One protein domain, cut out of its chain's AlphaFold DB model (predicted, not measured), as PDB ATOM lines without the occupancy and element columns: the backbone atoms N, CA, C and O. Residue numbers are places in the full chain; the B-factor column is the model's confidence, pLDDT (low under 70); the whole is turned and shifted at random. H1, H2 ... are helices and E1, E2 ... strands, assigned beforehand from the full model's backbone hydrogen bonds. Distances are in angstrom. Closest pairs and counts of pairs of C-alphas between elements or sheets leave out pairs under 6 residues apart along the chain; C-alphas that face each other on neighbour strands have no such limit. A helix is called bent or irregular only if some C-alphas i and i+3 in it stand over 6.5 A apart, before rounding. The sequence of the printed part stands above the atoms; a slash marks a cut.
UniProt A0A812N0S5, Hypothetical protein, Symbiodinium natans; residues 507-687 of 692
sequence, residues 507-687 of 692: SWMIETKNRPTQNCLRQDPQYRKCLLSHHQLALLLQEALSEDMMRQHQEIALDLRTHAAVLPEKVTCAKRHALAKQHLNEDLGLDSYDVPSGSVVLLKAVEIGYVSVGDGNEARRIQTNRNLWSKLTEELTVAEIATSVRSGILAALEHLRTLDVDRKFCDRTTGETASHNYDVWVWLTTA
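What this domain is: This is residues 507 to 687 of the 692 residues of the protein "Hypothetical protein" of Symbiodinium natans (UniProt A0A812N0S5). A strongly twisted six-strand sheet, with E6 and E8 in its middle, is partly face to face with the small hairpin sheet E4 E5, a lopsided sandwich. The long helix H4 and the shorter H1 pack side by side on one face of the large sheet; H2 packs by E3, and H3 lies beyond, at the start of H4. The 181 printed residues hold four named helices and eight named strands, in the order E1 E2 H1 H2 E3 E4 E5 E6 E7 H3 H4 E8, of mixed class. The neighbour strands are antiparallel in both sheets, and the large one is branched. The whole is compact, with a radius of gyration of the C-alphas of 16.1 A and spans of 47 by 37 by 31 A.

Where its parts are: In the large sheet, E6 is residues 600 to 608, 23.1 A long, and bends by 57 degrees at residue 604. E8, residues 679 to 686, 20.6 A, bends by 57 degrees at residue 683 and ends at C-alpha 686 (7.172, 14.144, 140.115). E7 is residues 619 to 624, E3 556 to 559, E2 528 to 533, and E1 509 to 514, beginning at C-alpha 509 (-3.298, 25.466, 153.768). E4 is residues 570 to 574 and E5 590 to 594. H4, residues 638 to 659, is 31.5 A long; H1 is 534 to 544, H2 547 to 553. H3, 626 to 635, is irregular: C-alphas 627 and 630 are 7.4 A apart.

How they stand to each other: E3 and E7 lie on one side of E6, E8 on the other side. Within hydrogen-bond range are N 558 and O 601 of the neighbours E3 and E6, 2.8 A apart, N 606 and O 622 of the hairpin E6 and E7, 2.9 A apart, and N 604 and O 683 of the neighbours E6 and E8, 2.9 A apart. Edge strand E1 pairs with E7, with N 510 and O 623 at 2.8 A, and edge strand E2 with E8, with N 530 and O 682 at 2.7 A. In the hairpin E4 and E5, N 573 and O 591 are 2.8 A apart. The closest C-alphas of E2 and E4 are those of Cys 530 and Cys 573, 4.0 A apart. H4 is on the large sheet at a height of 9.6 A, on the same face as H1. H4 touches H1 with residues 646 to 653 alone, at a shallow tilt of 15 degrees, opposite ways; the closest C-alphas, of Leu 541 and Arg 646, are 5.5 A apart. H2 touches residues 638 to 642 of H4, about perpendicular at 80 degrees, with the C-alphas of Glu 547 and Val 638 closest at 6.0 A. H3 and H4 meet only through their link. Every O i to N i+4 pair is within hydrogen-bond range in H1, H2 and H4; in H3, 3 of 6 are, beside 6 of 7 O i to N i+3 pairs.

The domain as a whole: The two C-alphas farthest apart, of Glu 634 and Glu 672, are 52.1 A apart. The printed part has no cut. The links E1 to E2, E4 to E5 and H4 to E8 are long, and residues 668 to 673 stand free. The mean pLDDT of the printed part is 77.5; residues under 70 include 577 to 588, 610 to 619 and 660 to 678.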
ATOM      1  N   SER A 507      -2.900  26.309 160.128       80.25
ATOM      2  CA  SER A 507      -3.666  25.918 158.936       80.25
ATOM      3  C   SER A 507      -2.825  25.025 158.024       80.25
ATOM      4  O   SER A 507      -1.692  25.386 157.682       80.25
ATOM      5  N   TRP A 508      -3.358  23.872 157.605       86.25
ATOM      6  CA  TRP A 508      -2.683  22.999 156.635       86.25
ATOM      7  C   TRP A 508      -2.543  23.677 155.270       86.25
ATOM      8  O   TRP A 508      -1.550  23.458 154.582       86.25
ATOM      9  N   MET A 509      -3.471  24.558 154.899       88.62
ATOM     10  CA  MET A 509      -3.298  25.466 153.768       88.62
ATOM     11  C   MET A 509      -3.009  26.880 154.253       88.62
ATOM     12  O   MET A 509      -3.723  27.420 155.091       88.62
ATOM     13  N   ILE A 510      -1.985  27.513 153.699       87.81
ATOM     14  CA  ILE A 510      -1.644  28.901 153.996       87.81
ATOM     15  C   ILE A 510      -1.806  29.754 152.749       87.81
ATOM     16  O   ILE A 510      -1.383  29.379 151.655       87.81
ATOM     17  N   GLU A 511      -2.409  30.920 152.928       87.62
ATOM     18  CA  GLU A 511      -2.443  31.957 151.911       87.62
ATOM     19  C   GLU A 511      -1.252  32.893 152.122       87.62
ATOM     20  O   GLU A 511      -1.046  33.437 153.206       87.62
ATOM     21  N   THR A 512      -0.447  33.073 151.081       84.12
ATOM     22  CA  THR A 512       0.724  33.950 151.107       84.12
ATOM     23  C   THR A 512       0.640  34.952 149.972       84.12
ATOM     24  O   THR A 512       0.344  34.587 148.836       84.12
ATOM     25  N   LYS A 513       0.932  36.219 150.268       79.75
ATOM     26  CA  LYS A 513       1.200  37.213 149.228       79.75
ATOM     27  C   LYS A 513       2.553  36.890 148.615       79.75
ATOM     28  O   LYS A 513       3.550  36.816 149.337       79.75
ATOM     29  N   ASN A 514       2.597  36.672 147.308       73.25
ATOM     30  CA  ASN A 514       3.836  36.356 146.616       73.25
ATOM     31  C   ASN A 514       4.101  37.354 145.493       73.25
ATOM     32  O   ASN A 514       3.195  37.804 144.799       73.25
ATOM     33  N   ARG A 515       5.380  37.685 145.300       73.94
ATOM     34  CA  ARG A 515       5.786  38.412 144.097       73.94
ATOM     35  C   ARG A 515       5.580  37.482 142.895       73.94
ATOM     36  O   ARG A 515       5.986  36.319 142.996       73.94
ATOM     37  N   PRO A 516       5.028  37.960 141.765       69.38
ATOM     38  CA  PRO A 516       4.864  37.138 140.563       69.38
ATOM     39  C   PRO A 516       6.179  36.480 140.107       69.38
ATOM     40  O   PRO A 516       6.199  35.316 139.706       69.38
ATOM     41  N   THR A 517       7.300  37.182 140.299       71.00
ATOM     42  CA  THR A 517       8.677  36.744 140.012       71.00
ATOM     43  C   THR A 517       9.217  35.648 140.940       71.00
ATOM     44  O   THR A 517      10.274  35.070 140.684       71.00
ATOM     45  N   GLN A 518       8.511  35.306 142.022       77.06
ATOM     46  CA  GLN A 518       8.913  34.210 142.895       77.06
ATOM     47  C   GLN A 518       8.595  32.864 142.227       77.06
ATOM     48  O   GLN A 518       7.436  32.451 142.152       77.06
ATOM     49  N   ASN A 519       9.636  32.151 141.796       79.56
ATOM     50  CA  ASN A 519       9.541  30.856 141.109       79.56
ATOM     51  C   ASN A 519       9.909  29.634 141.974       79.56
ATOM     52  O   ASN A 519       9.749  28.499 141.526       79.56
ATOM     53  N   CYS A 520      10.359  29.833 143.217       78.19
ATOM     54  CA  CYS A 520      10.761  28.751 144.120       78.19
ATOM     55  C   CYS A 520      10.085  28.846 145.498       78.19
ATOM     56  O   CYS A 520       9.795  29.935 146.012       78.19
ATOM     57  N   LEU A 521       9.885  27.679 146.116       81.69
ATOM     58  CA  LEU A 521       9.451  27.531 147.503       81.69
ATOM     59  C   LEU A 521      10.689  27.288 148.373       81.69
ATOM     60  O   LEU A 521      11.418  26.325 148.155       81.69
ATOM     61  N   ARG A 522      10.951  28.171 149.346       76.12
ATOM     62  CA  ARG A 522      12.198  28.166 150.143       76.12
ATOM     63  C   ARG A 522      12.443  26.846 150.881       76.12
ATOM     64  O   ARG A 522      13.589  26.446 151.026       76.12
ATOM     65  N   GLN A 523      11.378  26.212 151.362       80.38
ATOM     66  CA  GLN A 523      11.445  24.964 152.125       80.38
ATOM     67  C   GLN A 523      11.309  23.718 151.240       80.38
ATOM     68  O   GLN A 523      11.613  22.623 151.696       80.38
ATOM     69  N   ASP A 524      10.918  23.884 149.973       84.62
ATOM     70  CA  ASP A 524      10.617  22.779 149.065       84.62
ATOM     71  C   ASP A 524      11.240  23.026 147.673       84.62
ATOM     72  O   ASP A 524      10.535  23.251 146.677       84.62
ATOM     73  N   PRO A 525      12.585  23.017 147.564       82.62
ATOM     74  CA  PRO A 525      13.291  23.338 146.325       82.62
ATOM     75  C   PRO A 525      13.029  22.333 145.192       82.62
ATOM     76  O   PRO A 525      13.378  22.606 144.045       82.62
ATOM     77  N   GLN A 526      12.406  21.189 145.454       86.88
ATOM     78  CA  GLN A 526      12.044  20.193 144.445       86.88
ATOM     79  C   GLN A 526      10.863  20.608 143.549       86.88
ATOM     80  O   GLN A 526      10.773  20.114 142.424       86.88
ATOM     81  N   TYR A 527       9.995  21.538 143.975       90.88
ATOM     82  CA  TYR A 527       8.802  21.913 143.195       90.88
ATOM     83  C   TYR A 527       9.068  23.006 142.171       90.88
ATOM     84  O   TYR A 527       9.504  24.112 142.505       90.88
ATOM     85  N   ARG A 528       8.741  22.730 140.914       90.12
ATOM     86  CA  ARG A 528       8.856  23.662 139.792       90.12
ATOM     87  C   ARG A 528       7.578  24.491 139.674       90.12
ATOM     88  O   ARG A 528       6.489  23.939 139.777       90.12
ATOM     89  N   LYS A 529       7.716  25.805 139.456       90.50
ATOM     90  CA  LYS A 529       6.597  26.696 139.118       90.50
ATOM     91  C   LYS A 529       6.219  26.442 137.654       90.50
ATOM     92  O   LYS A 529       6.913  26.907 136.754       90.50
ATOM     93  N   CYS A 530       5.184  25.645 137.438       90.31
ATOM     94  CA  CYS A 530       4.668  25.219 136.144       90.31
ATOM     95  C   CYS A 530       3.444  26.048 135.760       90.31
ATOM     96  O   CYS A 530       2.627  26.394 136.614       90.31
ATOM     97  N   LEU A 531       3.338  26.360 134.475       87.19
ATOM     98  CA  LEU A 531       2.202  27.050 133.892       87.19
ATOM     99  C   LEU A 531       1.211  25.995 133.418       87.19
ATOM    100  O   LEU A 531       1.564  25.152 132.593       87.19
ATOM    101  N   LEU A 532      -0.001  26.031 133.959       84.69
ATOM    102  CA  LEU A 532      -1.106  25.210 133.485       84.69
ATOM    103  C   LEU A 532      -2.251  26.102 133.062       84.69
ATOM    104  O   LEU A 532      -2.527  27.116 133.692       84.69
ATOM    105  N   SER A 533      -2.981  25.659 132.057       79.88
ATOM    106  CA  SER A 533      -4.258  26.254 131.728       79.88
ATOM    107  C   SER A 533      -5.268  25.965 132.849       79.88
ATOM    108  O   SER A 533      -5.225  24.918 133.505       79.88
ATOM    109  N   HIS A 534      -6.215  26.874 133.067       77.56
ATOM    110  CA  HIS A 534      -7.326  26.688 134.003       77.56
ATOM    111  C   HIS A 534      -8.019  25.327 133.810       77.56
ATOM    112  O   HIS A 534      -8.273  24.607 134.775       77.56
ATOM    113  N   HIS A 535      -8.294  24.949 132.558       75.62
ATOM    114  CA  HIS A 535      -8.878  23.652 132.224       75.62
ATOM    115  C   HIS A 535      -7.961  22.477 132.569       75.62
ATOM    116  O   HIS A 535      -8.446  21.491 133.115       75.62
ATOM    117  N   GLN A 536      -6.652  22.583 132.318       82.12
ATOM    118  CA  GLN A 536      -5.696  21.538 132.697       82.12
ATOM    119  C   GLN A 536      -5.699  21.312 134.213       82.12
ATOM    120  O   GLN A 536      -5.807  20.173 134.659       82.12
ATOM    121  N   LEU A 537      -5.650  22.380 135.018       86.81
ATOM    122  CA  LEU A 537      -5.713  22.244 136.474       86.81
ATOM    123  C   LEU A 537      -7.061  21.676 136.942       86.81
ATOM    124  O   LEU A 537      -7.090  20.816 137.822       86.81
ATOM    125  N   ALA A 538      -8.170  22.114 136.344       83.38
ATOM    126  CA  ALA A 538      -9.496  21.600 136.675       83.38
ATOM    127  C   ALA A 538      -9.620  20.092 136.398       83.38
ATOM    128  O   ALA A 538     -10.073  19.352 137.269       83.38
ATOM    129  N   LEU A 539      -9.156  19.631 135.231       79.50
ATOM    130  CA  LEU A 539      -9.140  18.210 134.877       79.50
ATOM    131  C   LEU A 539      -8.249  17.401 135.821       79.50
ATOM    132  O   LEU A 539      -8.654  16.335 136.273       79.50
ATOM    133  N   LEU A 540      -7.071  17.915 136.192       83.69
ATOM    134  CA  LEU A 540      -6.201  17.232 137.152       83.69
ATOM    135  C   LEU A 540      -6.890  17.018 138.501       83.69
ATOM    136  O   LEU A 540      -6.814  15.932 139.068       83.69
ATOM    137  N   LEU A 541      -7.590  18.032 139.009       86.56
ATOM    138  CA  LEU A 541      -8.301  17.939 140.284       86.56
ATOM    139  C   LEU A 541      -9.509  16.993 140.227       86.56
ATOM    140  O   LEU A 541      -9.873  16.399 141.245       86.56
ATOM    141  N   GLN A 542     -10.151  16.876 139.064       81.56
ATOM    142  CA  GLN A 542     -11.329  16.032 138.869       81.56
ATOM    143  C   GLN A 542     -10.963  14.572 138.603       81.56
ATOM    144  O   GLN A 542     -11.547  13.688 139.223       81.56
ATOM    145  N   GLU A 543     -10.001  14.332 137.716       81.56
ATOM    146  CA  GLU A 543      -9.691  13.000 137.193       81.56
ATOM    147  C   GLU A 543      -8.463  12.382 137.859       81.56
ATOM    148  O   GLU A 543      -8.468  11.200 138.177       81.56
ATOM    149  N   ALA A 544      -7.410  13.163 138.112       87.25
ATOM    150  CA  ALA A 544      -6.139  12.616 138.587       87.25
ATOM    151  C   ALA A 544      -5.973  12.668 140.114       87.25
ATOM    152  O   ALA A 544      -5.133  11.950 140.651       87.25
ATOM    153  N   LEU A 545      -6.731  13.497 140.840       90.88
ATOM    154  CA  LEU A 545      -6.612  13.607 142.298       90.88
ATOM    155  C   LEU A 545      -6.911  12.267 142.985       90.88
ATOM    156  O   LEU A 545      -8.042  11.786 142.947       90.88
ATOM    157  N   SER A 546      -5.897  11.688 143.632       93.12
ATOM    158  CA  SER A 546      -5.932  10.314 144.138       93.12
ATOM    159  C   SER A 546      -5.774  10.265 145.653       93.12
ATOM    160  O   SER A 546      -4.718  10.599 146.188       93.12
ATOM    161  N   GLU A 547      -6.803   9.781 146.348       93.44
ATOM    162  CA  GLU A 547      -6.797   9.624 147.808       93.44
ATOM    163  C   GLU A 547      -5.689   8.679 148.290       93.44
ATOM    164  O   GLU A 547      -5.025   8.949 149.292       93.44
ATOM    165  N   ASP A 548      -5.444   7.590 147.561       93.50
ATOM    166  CA  ASP A 548      -4.412   6.620 147.923       93.50
ATOM    167  C   ASP A 548      -3.016   7.221 147.797       93.50
ATOM    168  O   ASP A 548      -2.182   7.059 148.694       93.50
ATOM    169  N   MET A 549      -2.770   7.976 146.723       94.88
ATOM    170  CA  MET A 549      -1.492   8.660 146.550       94.88
ATOM    171  C   MET A 549      -1.343   9.816 147.540       94.88
ATOM    172  O   MET A 549      -0.244  10.034 148.049       94.88
ATOM    173  N   MET A 550      -2.431  10.511 147.886       93.94
ATOM    174  CA  MET A 550      -2.423  11.541 148.926       93.94
ATOM    175  C   MET A 550      -2.053  10.943 150.284       93.94
ATOM    176  O   MET A 550      -1.209  11.492 150.990       93.94
ATOM    177  N   ARG A 551      -2.603   9.772 150.625       93.06
ATOM    178  CA  ARG A 551      -2.259   9.037 151.849       93.06
ATOM    179  C   ARG A 551      -0.794   8.596 151.853       93.06
ATOM    180  O   ARG A 551      -0.117   8.750 152.867       93.06
ATOM    181  N   GLN A 552      -0.302   8.081 150.727       93.25
ATOM    182  CA  GLN A 552       1.076   7.608 150.586       93.25
ATOM    183  C   GLN A 552       2.100   8.747 150.679       93.25
ATOM    184  O   GLN A 552       3.131   8.602 151.337       93.25
ATOM    185  N   HIS A 553       1.844   9.869 150.005       91.25
ATOM    186  CA  HIS A 553       2.798  10.973 149.892       91.25
ATOM    187  C   HIS A 553       2.595  12.077 150.937       91.25
ATOM    188  O   HIS A 553       3.503  12.886 151.139       91.25
ATOM    189  N   GLN A 554       1.463  12.058 151.648       91.88
ATOM    190  CA  GLN A 554       1.077  13.036 152.672       91.88
ATOM    191  C   GLN A 554       0.979  14.471 152.136       91.88
ATOM    192  O   GLN A 554       1.337  15.437 152.811       91.88
ATOM    193  N   GLU A 555       0.531  14.605 150.889       91.19
ATOM    194  CA  GLU A 555       0.363  15.863 150.163       91.19
ATOM    195  C   GLU A 555      -0.751  15.726 149.115       91.19
ATOM    196  O   GLU A 555      -1.269  14.632 148.907       91.19
ATOM    197  N   ILE A 556      -1.109  16.813 148.421       94.75
ATOM    198  CA  ILE A 556      -2.010  16.735 147.262       94.75
ATOM    199  C   ILE A 556      -1.292  15.961 146.153       94.75
ATOM    200  O   ILE A 556      -0.268  16.415 145.641       94.75
ATOM    201  N   ALA A 557      -1.835  14.804 145.785       95.06
ATOM    202  CA  ALA A 557      -1.217  13.884 144.843       95.06
ATOM    203  C   ALA A 557      -2.163  13.558 143.685       95.06
ATOM    204  O   ALA A 557      -3.337  13.236 143.880       95.06
ATOM    205  N   LEU A 558      -1.617  13.643 142.479       93.38
ATOM    206  CA  LEU A 558      -2.290  13.434 141.207       93.38
ATOM    207  C   LEU A 558      -1.706  12.169 140.568       93.38
ATOM    208  O   LEU A 558      -0.514  12.122 140.264       93.38
ATOM    209  N   ASP A 559      -2.516  11.133 140.392       92.00
ATOM    210  CA  ASP A 559      -2.108   9.878 139.775       92.00
ATOM    211  C   ASP A 559      -2.335   9.918 138.260       92.00
ATOM    212  O   ASP A 559      -3.453   9.762 137.771       92.00
ATOM    213  N   LEU A 560      -1.259  10.115 137.495       87.88
ATOM    214  CA  LEU A 560      -1.336  10.140 136.034       87.88
ATOM    215  C   LEU A 560      -1.300   8.735 135.415       87.88
ATOM    216  O   LEU A 560      -1.381   8.616 134.194       87.88
ATOM    217  N   ARG A 561      -1.185   7.655 136.206       82.81
ATOM    218  CA  ARG A 561      -1.231   6.269 135.689       82.81
ATOM    219  C   ARG A 561      -2.620   5.890 135.214       82.81
ATOM    220  O   ARG A 561      -2.756   5.169 134.231       82.81
ATOM    221  N   THR A 562      -3.639   6.381 135.906       69.00
ATOM    222  CA  THR A 562      -5.044   6.141 135.574       69.00
ATOM    223  C   THR A 562      -5.569   7.138 134.539       69.00
ATOM    224  O   THR A 562      -6.534   6.829 133.846       69.00
ATOM    225  N   HIS A 563      -4.898   8.288 134.368       70.19
ATOM    226  CA  HIS A 563      -5.346   9.398 133.514       70.19
ATOM    227  C   HIS A 563      -4.187  10.059 132.738       70.19
ATOM    228  O   HIS A 563      -3.953  11.265 132.822       70.19
ATOM    229  N   ALA A 564      -3.456   9.265 131.946       58.75
ATOM    230  CA  ALA A 564      -2.227   9.687 131.258       58.75
ATOM    231  C   ALA A 564      -2.397  10.822 130.223       58.75
ATOM    232  O   ALA A 564      -1.405  11.390 129.780       58.75
ATOM    233  N   ALA A 565      -3.632  11.162 129.832       61.38
ATOM    234  CA  ALA A 565      -3.917  12.171 128.809       61.38
ATOM    235  C   ALA A 565      -4.110  13.604 129.355       61.38
ATOM    236  O   ALA A 565      -4.282  14.527 128.561       61.38
ATOM    237  N   VAL A 566      -4.107  13.806 130.679       69.81
ATOM    238  CA  VAL A 566      -4.507  15.092 131.291       69.81
ATOM    239  C   VAL A 566      -3.384  16.145 131.275       69.81
ATOM    240  O   VAL A 566      -3.651  17.338 131.135       69.81
ATOM    241  N   LEU A 567      -2.124  15.718 131.387       76.81
ATOM    242  CA  LEU A 567      -0.935  16.577 131.358       76.81
ATOM    243  C   LEU A 567      -0.042  16.188 130.169       76.81
ATOM    244  O   LEU A 567       0.210  14.997 129.988       76.81
ATOM    245  N   PRO A 568       0.472  17.147 129.375       80.62
ATOM    246  CA  PRO A 568       1.491  16.836 128.381       80.62
ATOM    247  C   PRO A 568       2.774  16.353 129.070       80.62
ATOM    248  O   PRO A 568       3.108  16.816 130.161       80.62
ATOM    249  N   GLU A 569       3.540  15.489 128.394       82.56
ATOM    250  CA  GLU A 569       4.823  14.981 128.915       82.56
ATOM    251  C   GLU A 569       5.839  16.095 129.200       82.56
ATOM    252  O   GLU A 569       6.769  15.915 129.979       82.56
ATOM    253  N   LYS A 570       5.647  17.260 128.575       86.25
ATOM    254  CA  LYS A 570       6.431  18.472 128.777       86.25
ATOM    255  C   LYS A 570       5.510  19.622 129.127       86.25
ATOM    256  O   LYS A 570       4.716  20.061 128.297       86.25
ATOM    257  N   VAL A 571       5.653  20.131 130.343       87.50
ATOM    258  CA  VAL A 571       4.881  21.270 130.845       87.50
ATOM    259  C   VAL A 571       5.755  22.514 130.824       87.50
ATOM    260  O   VAL A 571       6.916  22.472 131.236       87.50
ATOM    261  N   THR A 572       5.205  23.637 130.372       87.38
ATOM    262  CA  THR A 572       5.879  24.934 130.458       87.38
ATOM    263  C   THR A 572       6.123  25.300 131.924       87.38
ATOM    264  O   THR A 572       5.233  25.182 132.765       87.38
ATOM    265  N   CYS A 573       7.325  25.751 132.270       88.75
ATOM    266  CA  CYS A 573       7.668  26.154 133.632       88.75
ATOM    267  C   CYS A 573       8.582  27.379 133.652       88.75
ATOM    268  O   CYS A 573       9.215  27.712 132.654       88.75
ATOM    269  N   ALA A 574       8.653  28.066 134.790       85.50
ATOM    270  CA  ALA A 574       9.580  29.177 134.965       85.50
ATOM    271  C   ALA A 574      11.034  28.670 135.008       85.50
ATOM    272  O   ALA A 574      11.340  27.696 135.711       85.50
ATOM    273  N   LYS A 575      11.947  29.372 134.320       81.50
ATOM    274  CA  LYS A 575      13.387  29.069 134.357       81.50
ATOM    275  C   LYS A 575      13.905  29.113 135.789       81.50
ATOM    276  O   LYS A 575      13.489  29.943 136.600       81.50
ATOM    277  N   ARG A 576      14.877  28.250 136.098       73.69
ATOM    278  CA  ARG A 576      15.661  28.326 137.338       73.69
ATOM    279  C   ARG A 576      17.113  28.653 137.030       73.69
ATOM    280  O   ARG A 576      17.825  27.825 136.472       73.69
ATOM    281  N   HIS A 577      17.574  29.824 137.458       64.50
ATOM    282  CA  HIS A 577      18.995  30.154 137.408       64.50
ATOM    283  C   HIS A 577      19.739  29.503 138.576       64.50
ATOM    284  O   HIS A 577      19.376  29.697 139.733       64.50
ATOM    285  N   ALA A 578      20.816  28.775 138.276       58.62
ATOM    286  CA  ALA A 578      21.663  28.113 139.275       58.62
ATOM    287  C   ALA A 578      22.365  29.093 140.243       58.62
ATOM    288  O   ALA A 578      22.785  28.686 141.322       58.62
ATOM    289  N   LEU A 579      22.482  30.371 139.862       53.19
ATOM    290  CA  LEU A 579      23.202  31.421 140.598       53.19
ATOM    291  C   LEU A 579      22.283  32.482 141.233       53.19
ATOM    292  O   LEU A 579      22.756  33.312 142.009       53.19
ATOM    293  N   ALA A 580      20.983  32.486 140.920       53.19
ATOM    294  CA  ALA A 580      20.052  33.436 141.521       53.19
ATOM    295  C   ALA A 580      19.777  33.036 142.977       53.19
ATOM    296  O   ALA A 580      19.547  31.861 143.277       53.19
ATOM    297  N   LYS A 581      19.764  34.010 143.902       56.78
ATOM    298  CA  LYS A 581      19.233  33.773 145.256       56.78
ATOM    299  C   LYS A 581      17.843  33.159 145.083       56.78
ATOM    300  O   LYS A 581      17.055  33.704 144.316       56.78
ATOM    301  N   GLN A 582      17.555  32.060 145.789       54.03
ATOM    302  CA  GLN A 582      16.379  31.171 145.655       54.03
ATOM    303  C   GLN A 582      14.984  31.852 145.636       54.03
ATOM    304  O   GLN A 582      13.968  31.165 145.665       54.03
ATOM    305  N   HIS A 583      14.880  33.181 145.665       53.09
ATOM    306  CA  HIS A 583      13.650  33.948 145.852       53.09
ATOM    307  C   HIS A 583      13.506  35.141 144.886       53.09
ATOM    308  O   HIS A 583      12.488  35.825 144.948       53.09
ATOM    309  N   LEU A 584      14.495  35.417 144.028       54.25
ATOM    310  CA  LEU A 584      14.511  36.584 143.139       54.25
ATOM    311  C   LEU A 584      14.973  36.152 141.749       54.25
ATOM    312  O   LEU A 584      16.172  36.056 141.500       54.25
ATOM    313  N   ASN A 585      14.019  35.872 140.866       55.38
ATOM    314  CA  ASN A 585      14.292  35.782 139.441       55.38
ATOM    315  C   ASN A 585      13.522  36.911 138.751       55.38
ATOM    316  O   ASN A 585      12.304  36.835 138.630       55.38
ATOM    317  N   GLU A 586      14.212  37.999 138.416       52.84
ATOM    318  CA  GLU A 586      13.592  39.208 137.846       52.84
ATOM    319  C   GLU A 586      13.057  38.972 136.425       52.84
ATOM    320  O   GLU A 586      12.111  39.638 136.015       52.84
ATOM    321  N   ASP A 587      13.579  37.955 135.735       60.84
ATOM    322  CA  ASP A 587      13.034  37.401 134.499       60.84
ATOM    323  C   ASP A 587      12.607  35.950 134.756       60.84
ATOM    324  O   ASP A 587      13.441  35.070 134.994       60.84
ATOM    325  N   LEU A 588      11.294  35.690 134.765       63.91
ATOM    326  CA  LEU A 588      10.783  34.337 134.989       63.91
ATOM    327  C   LEU A 588      11.288  33.376 133.909       63.91
ATOM    328  O   LEU A 588      11.567  32.223 134.249       63.91
ATOM    329  N   GLY A 589      11.445  33.843 132.662       71.88
ATOM    330  CA  GLY A 589      11.707  33.014 131.487       71.88
ATOM    331  C   GLY A 589      10.741  31.828 131.344       71.88
ATOM    332  O   GLY A 589      10.003  31.474 132.258       71.88
ATOM    333  N   LEU A 590      10.759  31.155 130.197       81.44
ATOM    334  CA  LEU A 590      10.064  29.875 130.039       81.44
ATOM    335  C   LEU A 590      11.080  28.766 129.765       81.44
ATOM    336  O   LEU A 590      12.040  28.954 129.014       81.44
ATOM    337  N   ASP A 591      10.872  27.635 130.420       84.56
ATOM    338  CA  ASP A 591      11.601  26.378 130.281       84.56
ATOM    339  C   ASP A 591      10.594  25.222 130.207       84.56
ATOM    340  O   ASP A 591       9.384  25.420 130.347       84.56
ATOM    341  N   SER A 592      11.082  24.002 130.017       85.69
ATOM    342  CA  SER A 592      10.263  22.796 129.985       85.69
ATOM    343  C   SER A 592      10.538  21.909 131.197       85.69
ATOM    344  O   SER A 592      11.687  21.682 131.572       85.69
ATOM    345  N   TYR A 593       9.473  21.411 131.821       89.06
ATOM    346  CA  TYR A 593       9.539  20.418 132.882       89.06
ATOM    347  C   TYR A 593       8.954  19.097 132.390       89.06
ATOM    348  O   TYR A 593       7.777  19.034 132.028       89.06
ATOM    349  N   ASP A 594       9.785  18.055 132.386       89.62
ATOM    350  CA  ASP A 594       9.377  16.712 131.995       89.62
ATOM    351  C   ASP A 594       8.511  16.074 133.092       89.62
ATOM    352  O   ASP A 594       8.932  15.917 134.243       89.62
ATOM    353  N   VAL A 595       7.299  15.675 132.714       87.88
ATOM    354  CA  VAL A 595       6.338  14.943 133.540       87.88
ATOM    355  C   VAL A 595       6.052  13.616 132.837       87.88
ATOM    356  O   VAL A 595       5.184  13.560 131.968       87.88
ATOM    357  N   PRO A 596       6.785  12.534 133.162       85.25
ATOM    358  CA  PRO A 596       6.616  11.255 132.486       85.25
ATOM    359  C   PRO A 596       5.173  10.750 132.575       85.25
ATOM    360  O   PRO A 596       4.541  10.823 133.638       85.25
ATOM    361  N   SER A 597       4.678  10.196 131.470       74.06
ATOM    362  CA  SER A 597       3.389   9.511 131.429       74.06
ATOM    363  C   SER A 597       3.379   8.357 132.447       74.06
ATOM    364  O   SER A 597       4.343   7.603 132.583       74.06
ATOM    365  N   GLY A 598       2.313   8.267 133.250       80.75
ATOM    366  CA  GLY A 598       2.221   7.288 134.340       80.75
ATOM    367  C   GLY A 598       3.023   7.616 135.608       80.75
ATOM    368  O   GLY A 598       3.289   6.724 136.416       80.75
ATOM    369  N   SER A 599       3.416   8.873 135.813       89.25
ATOM    370  CA  SER A 599       3.974   9.333 137.090       89.25
ATOM    371  C   SER A 599       2.885   9.719 138.101       89.25
ATOM    372  O   SER A 599       1.725   9.937 137.755       89.25
ATOM    373  N   VAL A 600       3.267   9.816 139.375       93.19
ATOM    374  CA  VAL A 600       2.472  10.519 140.388       93.19
ATOM    375  C   VAL A 600       3.038  11.927 140.506       93.19
ATOM    376  O   VAL A 600       4.239  12.095 140.727       93.19
ATOM    377  N   VAL A 601       2.192  12.937 140.348       94.25
ATOM    378  CA  VAL A 601       2.569  14.349 140.448       94.25
ATOM    379  C   VAL A 601       2.065  14.906 141.769       94.25
ATOM    380  O   VAL A 601       0.895  14.764 142.106       94.25
ATOM    381  N   LEU A 602       2.942  15.560 142.523       95.50
ATOM    382  CA  LEU A 602       2.586  16.229 143.770       95.50
ATOM    383  C   LEU A 602       2.382  17.721 143.514       95.50
ATOM    384  O   LEU A 602       3.217  18.364 142.873       95.50
ATOM    385  N   LEU A 603       1.289  18.270 144.043       95.19
ATOM    386  CA  LEU A 603       0.929  19.682 143.954       95.19
ATOM    387  C   LEU A 603       1.149  20.361 145.312       95.19
ATOM    388  O   LEU A 603       0.453  20.077 146.286       95.19
ATOM    389  N   LYS A 604       2.095  21.302 145.376       94.12
ATOM    390  CA  LYS A 604       2.427  22.008 146.626       94.12
ATOM    391  C   LYS A 604       1.678  23.316 146.810       94.12
ATOM    392  O   LYS A 604       1.346  23.692 147.933       94.12
ATOM    393  N   ALA A 605       1.480  24.042 145.718       92.81
ATOM    394  CA  ALA A 605       0.900  25.371 145.762       92.81
ATOM    395  C   ALA A 605       0.216  25.744 144.447       92.81
ATOM    396  O   ALA A 605       0.609  25.268 143.381       92.81
ATOM    397  N   VAL A 606      -0.764  26.637 144.546       92.06
ATOM    398  CA  VAL A 606      -1.500  27.230 143.426       92.06
ATOM    399  C   VAL A 606      -1.510  28.743 143.610       92.06
ATOM    400  O   VAL A 606      -1.857  29.245 144.680       92.06
ATOM    401  N   GLU A 607      -1.106  29.475 142.579       88.50
ATOM    402  CA  GLU A 607      -1.248  30.927 142.506       88.50
ATOM    403  C   GLU A 607      -2.656  31.260 142.001       88.50
ATOM    404  O   GLU A 607      -3.013  30.947 140.868       88.50
ATOM    405  N   ILE A 608      -3.469  31.864 142.863       81.31
ATOM    406  CA  ILE A 608      -4.822  32.317 142.558       81.31
ATOM    407  C   ILE A 608      -4.738  33.795 142.168       81.31
ATOM    408  O   ILE A 608      -4.631  34.684 143.017       81.31
ATOM    409  N   GLY A 609      -4.751  34.047 140.863       74.88
ATOM    410  CA  GLY A 609      -4.660  35.372 140.258       74.88
ATOM    411  C   GLY A 609      -4.452  35.274 138.750       74.88
ATOM    412  O   GLY A 609      -4.233  34.184 138.223       74.88
ATOM    413  N   TYR A 610      -4.519  36.408 138.054       68.25
ATOM    414  CA  TYR A 610      -4.175  36.467 136.633       68.25
ATOM    415  C   TYR A 610      -2.660  36.547 136.459       68.25
ATOM    416  O   TYR A 610      -1.982  37.271 137.192       68.25
ATOM    417  N   VAL A 611      -2.136  35.852 135.451       63.22
ATOM    418  CA  VAL A 611      -0.740  35.982 135.027       63.22
ATOM    419  C   VAL A 611      -0.581  37.345 134.340       63.22
ATOM    420  O   VAL A 611      -0.800  37.478 133.143       63.22
ATOM    421  N   SER A 612      -0.288  38.397 135.107       55.38
ATOM    422  CA  SER A 612      -0.080  39.748 134.566       55.38
ATOM    423  C   SER A 612       1.354  39.948 134.057       55.38
ATOM    424  O   SER A 612       2.334  39.597 134.720       55.38
ATOM    425  N   VAL A 613       1.436  40.577 132.881       46.44
ATOM    426  CA  VAL A 613       2.611  41.242 132.313       46.44
ATOM    427  C   VAL A 613       2.557  42.711 132.752       46.44
ATOM    428  O   VAL A 613       1.817  43.497 132.173       46.44
ATOM    429  N   GLY A 614       3.332  43.078 133.772       48.25
ATOM    430  CA  GLY A 614       3.504  44.474 134.191       48.25
ATOM    431  C   GLY A 614       2.452  44.996 135.180       48.25
ATOM    432  O   GLY A 614       1.252  44.822 135.006       48.25
ATOM    433  N   ASP A 615       2.959  45.674 136.210       41.16
ATOM    434  CA  ASP A 615       2.253  46.426 137.254       41.16
ATOM    435  C   ASP A 615       1.545  45.631 138.367       41.16
ATOM    436  O   ASP A 615       0.337  45.418 138.395       41.16
ATOM    437  N   GLY A 616       2.340  45.291 139.388       47.88
ATOM    438  CA  GLY A 616       1.999  45.578 140.790       47.88
ATOM    439  C   GLY A 616       0.888  44.783 141.484       47.88
ATOM    440  O   GLY A 616       0.775  44.900 142.703       47.88
ATOM    441  N   ASN A 617       0.101  43.959 140.792       51.16
ATOM    442  CA  ASN A 617      -0.924  43.153 141.453       51.16
ATOM    443  C   ASN A 617      -0.287  42.001 142.248       51.16
ATOM    444  O   ASN A 617       0.329  41.090 141.693       51.16
ATOM    445  N   GLU A 618      -0.433  42.052 143.574       60.66
ATOM    446  CA  GLU A 618      -0.007  40.997 144.494       60.66
ATOM    447  C   GLU A 618      -0.833  39.728 144.240       60.66
ATOM    448  O   GLU A 618      -1.974  39.607 144.692       60.66
ATOM    449  N   ALA A 619      -0.255  38.767 143.517       69.25
ATOM    450  CA  ALA A 619      -0.829  37.437 143.406       69.25
ATOM    451  C   ALA A 619      -0.900  36.774 144.795       69.25
ATOM    452  O   ALA A 619      -0.054  36.997 145.673       69.25
ATOM    453  N   ARG A 620      -1.948  35.975 145.007       81.19
ATOM    454  CA  ARG A 620      -2.150  35.206 146.237       81.19
ATOM    455  C   ARG A 620      -1.831  33.755 145.946       81.19
ATOM    456  O   ARG A 620      -2.439  33.149 145.072       81.19
ATOM    457  N   ARG A 621      -0.912  33.168 146.701       88.31
ATOM    458  CA  ARG A 621      -0.583  31.748 146.597       88.31
ATOM    459  C   ARG A 621      -1.168  30.987 147.769       88.31
ATOM    460  O   ARG A 621      -0.835  31.282 148.918       88.31
ATOM    461  N   ILE A 622      -1.968  29.972 147.462       90.19
ATOM    462  CA  ILE A 622      -2.384  28.947 148.416       90.19
ATOM    463  C   ILE A 622      -1.330  27.844 148.391       90.19
ATOM    464  O   ILE A 622      -1.000  27.326 147.325       90.19
ATOM    465  N   GLN A 623      -0.778  27.498 149.548       90.88
ATOM    466  CA  GLN A 623       0.292  26.513 149.685       90.88
ATOM    467  C   GLN A 623      -0.022  25.533 150.816       90.88
ATOM    468  O   GLN A 623      -0.492  25.944 151.874       90.88
ATOM    469  N   THR A 624       0.275  24.248 150.617       90.31
ATOM    470  CA  THR A 624       0.095  23.225 151.654       90.31
ATOM    471  C   THR A 624       1.291  23.154 152.609       90.31
ATOM    472  O   THR A 624       2.454  23.326 152.229       90.31
ATOM    473  N   ASN A 625       1.004  22.857 153.873       87.38
ATOM    474  CA  ASN A 625       1.961  22.677 154.952       87.38
ATOM    475  C   ASN A 625       2.013  21.199 155.347       87.38
ATOM    476  O   ASN A 625       1.211  20.711 156.143       87.38
ATOM    477  N   ARG A 626       2.997  20.483 154.799       81.81
ATOM    478  CA  ARG A 626       3.148  19.033 154.988       81.81
ATOM    479  C   ARG A 626       3.285  18.629 156.460       81.81
ATOM    480  O   ARG A 626       2.794  17.575 156.844       81.81
ATOM    481  N   ASN A 627       3.882  19.483 157.292       84.50
ATOM    482  CA  ASN A 627       4.098  19.194 158.714       84.50
ATOM    483  C   ASN A 627       2.792  19.070 159.512       84.50
ATOM    484  O   ASN A 627       2.810  18.587 160.639       84.50
ATOM    485  N   LEU A 628       1.671  19.518 158.941       86.12
ATOM    486  CA  LEU A 628       0.350  19.438 159.557       86.12
ATOM    487  C   LEU A 628      -0.499  18.292 159.012       86.12
ATOM    488  O   LEU A 628      -1.619  18.124 159.472       86.12
ATOM    489  N   TRP A 629       0.012  17.497 158.066       86.50
ATOM    490  CA  TRP A 629      -0.759  16.418 157.450       86.50
ATOM    491  C   TRP A 629      -1.250  15.391 158.472       86.50
ATOM    492  O   TRP A 629      -2.435  15.085 158.490       86.50
ATOM    493  N   SER A 630      -0.361  14.896 159.343       84.75
ATOM    494  CA  SER A 630      -0.725  13.872 160.333       84.75
ATOM    495  C   SER A 630      -1.848  14.347 161.252       84.75
ATOM    496  O   SER A 630      -2.811  13.618 161.456       84.75
ATOM    497  N   LYS A 631      -1.761  15.599 161.712       85.25
ATOM    498  CA  LYS A 631      -2.775  16.232 162.559       85.25
ATOM    499  C   LYS A 631      -4.074  16.502 161.807       85.25
ATOM    500  O   LYS A 631      -5.148  16.254 162.329       85.25
ATOM    501  N   LEU A 632      -3.992  16.958 160.556       85.38
ATOM    502  CA  LEU A 632      -5.177  17.150 159.724       85.38
ATOM    503  C   LEU A 632      -5.936  15.831 159.541       85.38
ATOM    504  O   LEU A 632      -7.158  15.823 159.601       85.38
ATOM    505  N   THR A 633      -5.217  14.716 159.373       86.75
ATOM    506  CA  THR A 633      -5.833  13.388 159.248       86.75
ATOM    507  C   THR A 633      -6.397  12.813 160.551       86.75
ATOM    508  O   THR A 633      -7.057  11.776 160.509       86.75
ATOM    509  N   GLU A 634      -6.151  13.456 161.697       85.38
ATOM    510  CA  GLU A 634      -6.836  13.146 162.962       85.38
ATOM    511  C   GLU A 634      -8.232  13.786 163.012       85.38
ATOM    512  O   GLU A 634      -9.132  13.230 163.640       85.38
ATOM    513  N   GLU A 635      -8.426  14.922 162.329       82.94
ATOM    514  CA  GLU A 635      -9.691  15.669 162.300       82.94
ATOM    515  C   GLU A 635     -10.536  15.383 161.040       82.94
ATOM    516  O   GLU A 635     -11.763  15.376 161.118       82.94
ATOM    517  N   LEU A 636      -9.902  15.120 159.889       84.81
ATOM    518  CA  LEU A 636     -10.553  14.892 158.592       84.81
ATOM    519  C   LEU A 636     -10.023  13.635 157.898       84.81
ATOM    520  O   LEU A 636      -8.831  13.336 157.902       84.81
ATOM    521  N   THR A 637     -10.892  12.916 157.197       87.81
ATOM    522  CA  THR A 637     -10.469  11.811 156.331       87.81
ATOM    523  C   THR A 637      -9.765  12.325 155.072       87.81
ATOM    524  O   THR A 637     -10.025  13.421 154.578       87.81
ATOM    525  N   VAL A 638      -8.898  11.500 154.473       89.69
ATOM    526  CA  VAL A 638      -8.230  11.848 153.199       89.69
ATOM    527  C   VAL A 638      -9.240  12.115 152.073       89.69
ATOM    528  O   VAL A 638      -8.989  12.976 151.234       89.69
ATOM    529  N   ALA A 639     -10.394  11.441 152.087       85.06
ATOM    530  CA  ALA A 639     -11.482  11.660 151.135       85.06
ATOM    531  C   ALA A 639     -12.134  13.046 151.302       85.06
ATOM    532  O   ALA A 639     -12.387  13.743 150.315       85.06
ATOM    533  N   GLU A 640     -12.362  13.480 152.545       85.25
ATOM    534  CA  GLU A 640     -12.859  14.829 152.850       85.25
ATOM    535  C   GLU A 640     -11.839  15.889 152.432       85.25
ATOM    536  O   GLU A 640     -12.204  16.852 151.762       85.25
ATOM    537  N   ILE A 641     -10.550  15.663 152.709       89.25
ATOM    538  CA  ILE A 641      -9.472  16.556 152.265       89.25
ATOM    539  C   ILE A 641      -9.456  16.648 150.733       89.25
ATOM    540  O   ILE A 641      -9.446  17.751 150.189       89.25
ATOM    541  N   ALA A 642      -9.498  15.519 150.021       87.12
ATOM    542  CA  ALA A 642      -9.517  15.491 148.558       87.12
ATOM    543  C   ALA A 642     -10.741  16.227 147.983       87.12
ATOM    544  O   ALA A 642     -10.607  17.029 147.056       87.12
ATOM    545  N   THR A 643     -11.921  16.011 148.568       83.94
ATOM    546  CA  THR A 643     -13.168  16.685 148.180       83.94
ATOM    547  C   THR A 643     -13.074  18.193 148.391       83.94
ATOM    548  O   THR A 643     -13.356  18.962 147.472       83.94
ATOM    549  N   SER A 644     -12.610  18.626 149.562       86.94
ATOM    550  CA  SER A 644     -12.466  20.039 149.905       86.94
ATOM    551  C   SER A 644     -11.397  20.743 149.063       86.94
ATOM    552  O   SER A 644     -11.639  21.844 148.566       86.94
ATOM    553  N   VAL A 645     -10.261  20.093 148.783       89.25
ATOM    554  CA  VAL A 645      -9.236  20.597 147.850       89.25
ATOM    555  C   VAL A 645      -9.818  20.776 146.448       89.25
ATOM    556  O   VAL A 645      -9.683  21.851 145.858       89.25
ATOM    557  N   ARG A 646     -10.495  19.746 145.919       89.06
ATOM    558  CA  ARG A 646     -11.116  19.776 144.589       89.06
ATOM    559  C   ARG A 646     -12.144  20.900 144.500       89.06
ATOM    560  O   ARG A 646     -12.031  21.764 143.635       89.06
ATOM    561  N   SER A 647     -13.123  20.919 145.400       83.31
ATOM    562  CA  SER A 647     -14.208  21.902 145.388       83.31
ATOM    563  C   SER A 647     -13.710  23.323 145.640       83.31
ATOM    564  O   SER A 647     -14.159  24.253 144.973       83.31
ATOM    565  N   GLY A 648     -12.765  23.506 146.562       87.06
ATOM    566  CA  GLY A 648     -12.234  24.818 146.912       87.06
ATOM    567  C   GLY A 648     -11.384  25.443 145.807       87.06
ATOM    568  O   GLY A 648     -11.593  26.609 145.470       87.06
ATOM    569  N   ILE A 649     -10.473  24.677 145.192       90.12
ATOM    570  CA  ILE A 649      -9.643  25.193 144.093       90.12
ATOM    571  C   ILE A 649     -10.494  25.428 142.837       90.12
ATOM    572  O   ILE A 649     -10.358  26.480 142.218       90.12
ATOM    573  N   LEU A 650     -11.427  24.529 142.491       85.06
ATOM    574  CA  LEU A 650     -12.351  24.755 141.368       85.06
ATOM    575  C   LEU A 650     -13.222  26.003 141.578       85.06
ATOM    576  O   LEU A 650     -13.425  26.777 140.645       85.06
ATOM    577  N   ALA A 651     -13.699  26.244 142.803       83.88
ATOM    578  CA  ALA A 651     -14.442  27.458 143.123       83.88
ATOM    579  C   ALA A 651     -13.571  28.722 143.012       83.88
ATOM    580  O   ALA A 651     -14.059  29.756 142.561       83.88
ATOM    581  N   ALA A 652     -12.287  28.651 143.378       87.06
ATOM    582  CA  ALA A 652     -11.344  29.761 143.221       87.06
ATOM    583  C   ALA A 652     -11.057  30.078 141.747       87.06
ATOM    584  O   ALA A 652     -10.990  31.243 141.360       87.06
ATOM    585  N   LEU A 653     -10.950  29.042 140.923       83.19
ATOM    586  CA  LEU A 653     -10.791  29.146 139.480       83.19
ATOM    587  C   LEU A 653     -12.017  29.807 138.810       83.19
ATOM    588  O   LEU A 653     -11.870  30.766 138.050       83.19
ATOM    589  N   GLU A 654     -13.235  29.397 139.175       79.88
ATOM    590  CA  GLU A 654     -14.476  30.022 138.686       79.88
ATOM    591  C   GLU A 654     -14.657  31.466 139.193       79.88
ATOM    592  O   GLU A 654     -15.166  32.341 138.485       79.88
ATOM    593  N   HIS A 655     -14.191  31.743 140.412       82.88
ATOM    594  CA  HIS A 655     -14.200  33.083 140.986       82.88
ATOM    595  C   HIS A 655     -13.334  34.066 140.192       82.88
ATOM    596  O   HIS A 655     -13.769  35.189 139.940       82.88
ATOM    597  N   LEU A 656     -12.153  33.640 139.730       77.31
ATOM    598  CA  LEU A 656     -11.334  34.450 138.825       77.31
ATOM    599  C   LEU A 656     -12.115  34.767 137.543       77.31
ATOM    600  O   LEU A 656     -12.280  35.927 137.191       77.31
ATOM    601  N   ARG A 657     -12.728  33.768 136.901       74.38
ATOM    602  CA  ARG A 657     -13.529  33.996 135.682       74.38
ATOM    603  C   ARG A 657     -14.668  34.996 135.885       74.38
ATOM    604  O   ARG A 657     -14.962  35.776 134.985       74.38
ATOM    605  N   THR A 658     -15.291  34.972 137.059       72.69
ATOM    606  CA  THR A 658     -16.394  35.873 137.413       72.69
ATOM    607  C   THR A 658     -15.934  37.326 137.538       72.69
ATOM    608  O   THR A 658     -16.686  38.235 137.193       72.69
ATOM    609  N   LEU A 659     -14.704  37.555 138.006       73.50
ATOM    610  CA  LEU A 659     -14.154  38.894 138.211       73.50
ATOM    611  C   LEU A 659     -13.536  39.512 136.943       73.50
ATOM    612  O   LEU A 659     -13.474  40.738 136.867       73.50
ATOM    613  N   ASP A 660     -13.140  38.728 135.929       67.88
ATOM    614  CA  ASP A 660     -12.679  39.259 134.628       67.88
ATOM    615  C   ASP A 660     -13.835  39.517 133.648       67.88
ATOM    616  O   ASP A 660     -13.889  39.005 132.526       67.88
ATOM    617  N   VAL A 661     -14.797  40.330 134.083       62.78
ATOM    618  CA  VAL A 661     -16.013  40.650 133.317       62.78
ATOM    619  C   VAL A 661     -15.702  41.254 131.940       62.78
ATOM    620  O   VAL A 661     -16.452  41.031 130.984       62.78
ATOM    621  N   ASP A 662     -14.605  42.005 131.849       59.97
ATOM    622  CA  ASP A 662     -14.162  42.712 130.644       59.97
ATOM    623  C   ASP A 662     -13.176  41.888 129.797       59.97
ATOM    624  O   ASP A 662     -12.716  42.370 128.760       59.97
ATOM    625  N   ARG A 663     -12.847  40.655 130.220       62.59
ATOM    626  CA  ARG A 663     -11.873  39.768 129.557       62.59
ATOM    627  C   ARG A 663     -10.517  40.452 129.338       62.59
ATOM    628  O   ARG A 663      -9.885  40.284 128.292       62.59
ATOM    629  N   LYS A 664     -10.099  41.289 130.292       61.22
ATOM    630  CA  LYS A 664      -8.863  42.085 130.234       61.22
ATOM    631  C   LYS A 664      -7.621  41.215 130.337       61.22
ATOM    632  O   LYS A 664      -6.585  41.597 129.801       61.22
ATOM    633  N   PHE A 665      -7.728  40.070 131.003       56.28
ATOM    634  CA  PHE A 665      -6.606  39.191 131.305       56.28
ATOM    635  C   PHE A 665      -6.641  37.883 130.503       56.28
ATOM    636  O   PHE A 665      -5.835  36.988 130.746       56.28
ATOM    637  N   CYS A 666      -7.546  37.778 129.523       53.06
ATOM    638  CA  CYS A 666      -7.445  36.793 128.449       53.06
ATOM    639  C   CYS A 666      -6.234  37.141 127.570       53.06
ATOM    640  O   CYS A 666      -6.156  38.260 127.058       53.06
ATOM    641  N   ASP A 667      -5.307  36.200 127.381       47.16
ATOM    642  CA  ASP A 667      -4.091  36.427 126.593       47.16
ATOM    643  C   ASP A 667      -4.417  36.818 125.133       47.16
ATOM    644  O   ASP A 667      -5.255  36.201 124.470       47.16
ATOM    645  N   ARG A 668      -3.754  37.875 124.641       43.84
ATOM    646  CA  ARG A 668      -3.883  38.435 123.283       43.84
ATOM    647  C   ARG A 668      -2.658  38.171 122.399       43.84
ATOM    648  O   ARG A 668      -2.537  38.794 121.347       43.84
ATOM    649  N   THR A 669      -1.732  37.304 122.803       38.09
ATOM    650  CA  THR A 669      -0.410  37.225 122.157       38.09
ATOM    651  C   THR A 669      -0.217  36.090 121.145       38.09
ATOM    652  O   THR A 669       0.805  36.071 120.459       38.09
ATOM    653  N   THR A 670      -1.206  35.214 120.920       35.50
ATOM    654  CA  THR A 670      -1.162  34.204 119.841       35.50
ATOM    655  C   THR A 670      -2.368  34.328 118.909       35.50
ATOM    656  O   THR A 670      -3.503  34.331 119.372       35.50
ATOM    657  N   GLY A 671      -2.112  34.464 117.603       30.59
ATOM    658  CA  GLY A 671      -3.068  34.887 116.572       30.59
ATOM    659  C   GLY A 671      -4.452  34.217 116.539       30.59
ATOM    660  O   GLY A 671      -4.616  33.054 116.891       30.59
ATOM    661  N   GLU A 672      -5.422  35.017 116.075       30.73
ATOM    662  CA  GLU A 672      -6.777  34.761 115.529       30.73
ATOM    663  C   GLU A 672      -7.691  33.661 116.113       30.73
ATOM    664  O   GLU A 672      -8.819  33.503 115.652       30.73
ATOM    665  N   THR A 673      -7.313  32.960 117.179       31.25
ATOM    666  CA  THR A 673      -8.206  32.034 117.888       31.25
ATOM    667  C   THR A 673      -8.178  32.300 119.387       31.25
ATOM    668  O   THR A 673      -7.139  32.235 120.037       31.25
ATOM    669  N   ALA A 674      -9.346  32.616 119.951       32.94
ATOM    670  CA  ALA A 674      -9.529  32.734 121.390       32.94
ATOM    671  C   ALA A 674      -9.391  31.343 122.031       32.94
ATOM    672  O   ALA A 674     -10.221  30.467 121.798       32.94
ATOM    673  N   SER A 675      -8.346  31.128 122.830       37.81
ATOM    674  CA  SER A 675      -8.176  29.898 123.606       37.81
ATOM    675  C   SER A 675      -8.945  30.002 124.928       37.81
ATOM    676  O   SER A 675      -8.903  31.008 125.630       37.81
ATOM    677  N   HIS A 676      -9.673  28.943 125.263       42.19
ATOM    678  CA  HIS A 676     -10.621  28.848 126.372       42.19
ATOM    679  C   HIS A 676     -10.002  28.807 127.786       42.19
ATOM    680  O   HIS A 676     -10.649  28.293 128.694       42.19
ATOM    681  N   ASN A 677      -8.790  29.317 128.020       52.34
ATOM    682  CA  ASN A 677      -8.112  29.162 129.309       52.34
ATOM    683  C   ASN A 677      -7.300  30.390 129.719       52.34
ATOM    684  O   ASN A 677      -6.419  30.817 128.985       52.34
ATOM    685  N   TYR A 678      -7.547  30.893 130.929       68.12
ATOM    686  CA  TYR A 678      -6.539  31.663 131.655       68.12
ATOM    687  C   TYR A 678      -5.457  30.697 132.135       68.12
ATOM    688  O   TYR A 678      -5.789  29.608 132.611       68.12
ATOM    689  N   ASP A 679      -4.192  31.086 132.039       77.06
ATOM    690  CA  ASP A 679      -3.114  30.318 132.648       77.06
ATOM    691  C   ASP A 679      -3.016  30.607 134.149       77.06
ATOM    692  O   ASP A 679      -3.299  31.709 134.620       77.06
ATOM    693  N   VAL A 680      -2.611  29.595 134.906       83.44
ATOM    694  CA  VAL A 680      -2.397  29.637 136.350       83.44
ATOM    695  C   VAL A 680      -1.046  29.025 136.687       83.44
ATOM    696  O   VAL A 680      -0.620  28.021 136.109       83.44
ATOM    697  N   TRP A 681      -0.359  29.625 137.657       88.88
ATOM    698  CA  TRP A 681       0.893  29.077 138.157       88.88
ATOM    699  C   TRP A 681       0.638  28.044 139.248       88.88
ATOM    700  O   TRP A 681      -0.026  28.316 140.248       88.88
ATOM    701  N   VAL A 682       1.237  26.870 139.092       92.69
ATOM    702  CA  VAL A 682       1.187  25.781 140.069       92.69
ATOM    703  C   VAL A 682       2.587  25.282 140.394       92.69
ATOM    704  O   VAL A 682       3.496  25.374 139.577       92.69
ATOM    705  N   TRP A 683       2.784  24.740 141.592       93.31
ATOM    706  CA  TRP A 683       4.059  24.151 141.998       93.31
ATOM    707  C   TRP A 683       3.966  22.637 141.982       93.31
ATOM    708  O   TRP A 683       3.324  22.053 142.857       93.31
ATOM    709  N   LEU A 684       4.627  22.024 140.999       94.06
ATOM    710  CA  LEU A 684       4.576  20.589 140.738       94.06
ATOM    711  C   LEU A 684       5.937  19.928 140.938       94.06
ATOM    712  O   LEU A 684       6.987  20.524 140.690       94.06
ATOM    713  N   THR A 685       5.916  18.671 141.365       93.88
ATOM    714  CA  THR A 685       7.076  17.780 141.291       93.88
ATOM    715  C   THR A 685       6.609  16.358 141.005       93.88
ATOM    716  O   THR A 685       5.511  15.969 141.407       93.88
ATOM    717  N   THR A 686       7.416  15.573 140.307       92.94
ATOM    718  CA  THR A 686       7.172  14.144 140.115       92.94
ATOM    719  C   THR A 686       7.624  13.392 141.362       92.94
ATOM    720  O   THR A 686       8.737  13.579 141.858       92.94
ATOM    721  N   ALA A 687       6.748  12.550 141.910       89.00
ATOM    722  CA  ALA A 687       7.077  11.735 143.064       89.00
ATOM    723  C   ALA A 687       8.211  10.774 142.691       89.00
ATOM    724  O   ALA A 687       8.086   9.945 141.786       89.00
TER     725      ALA A 687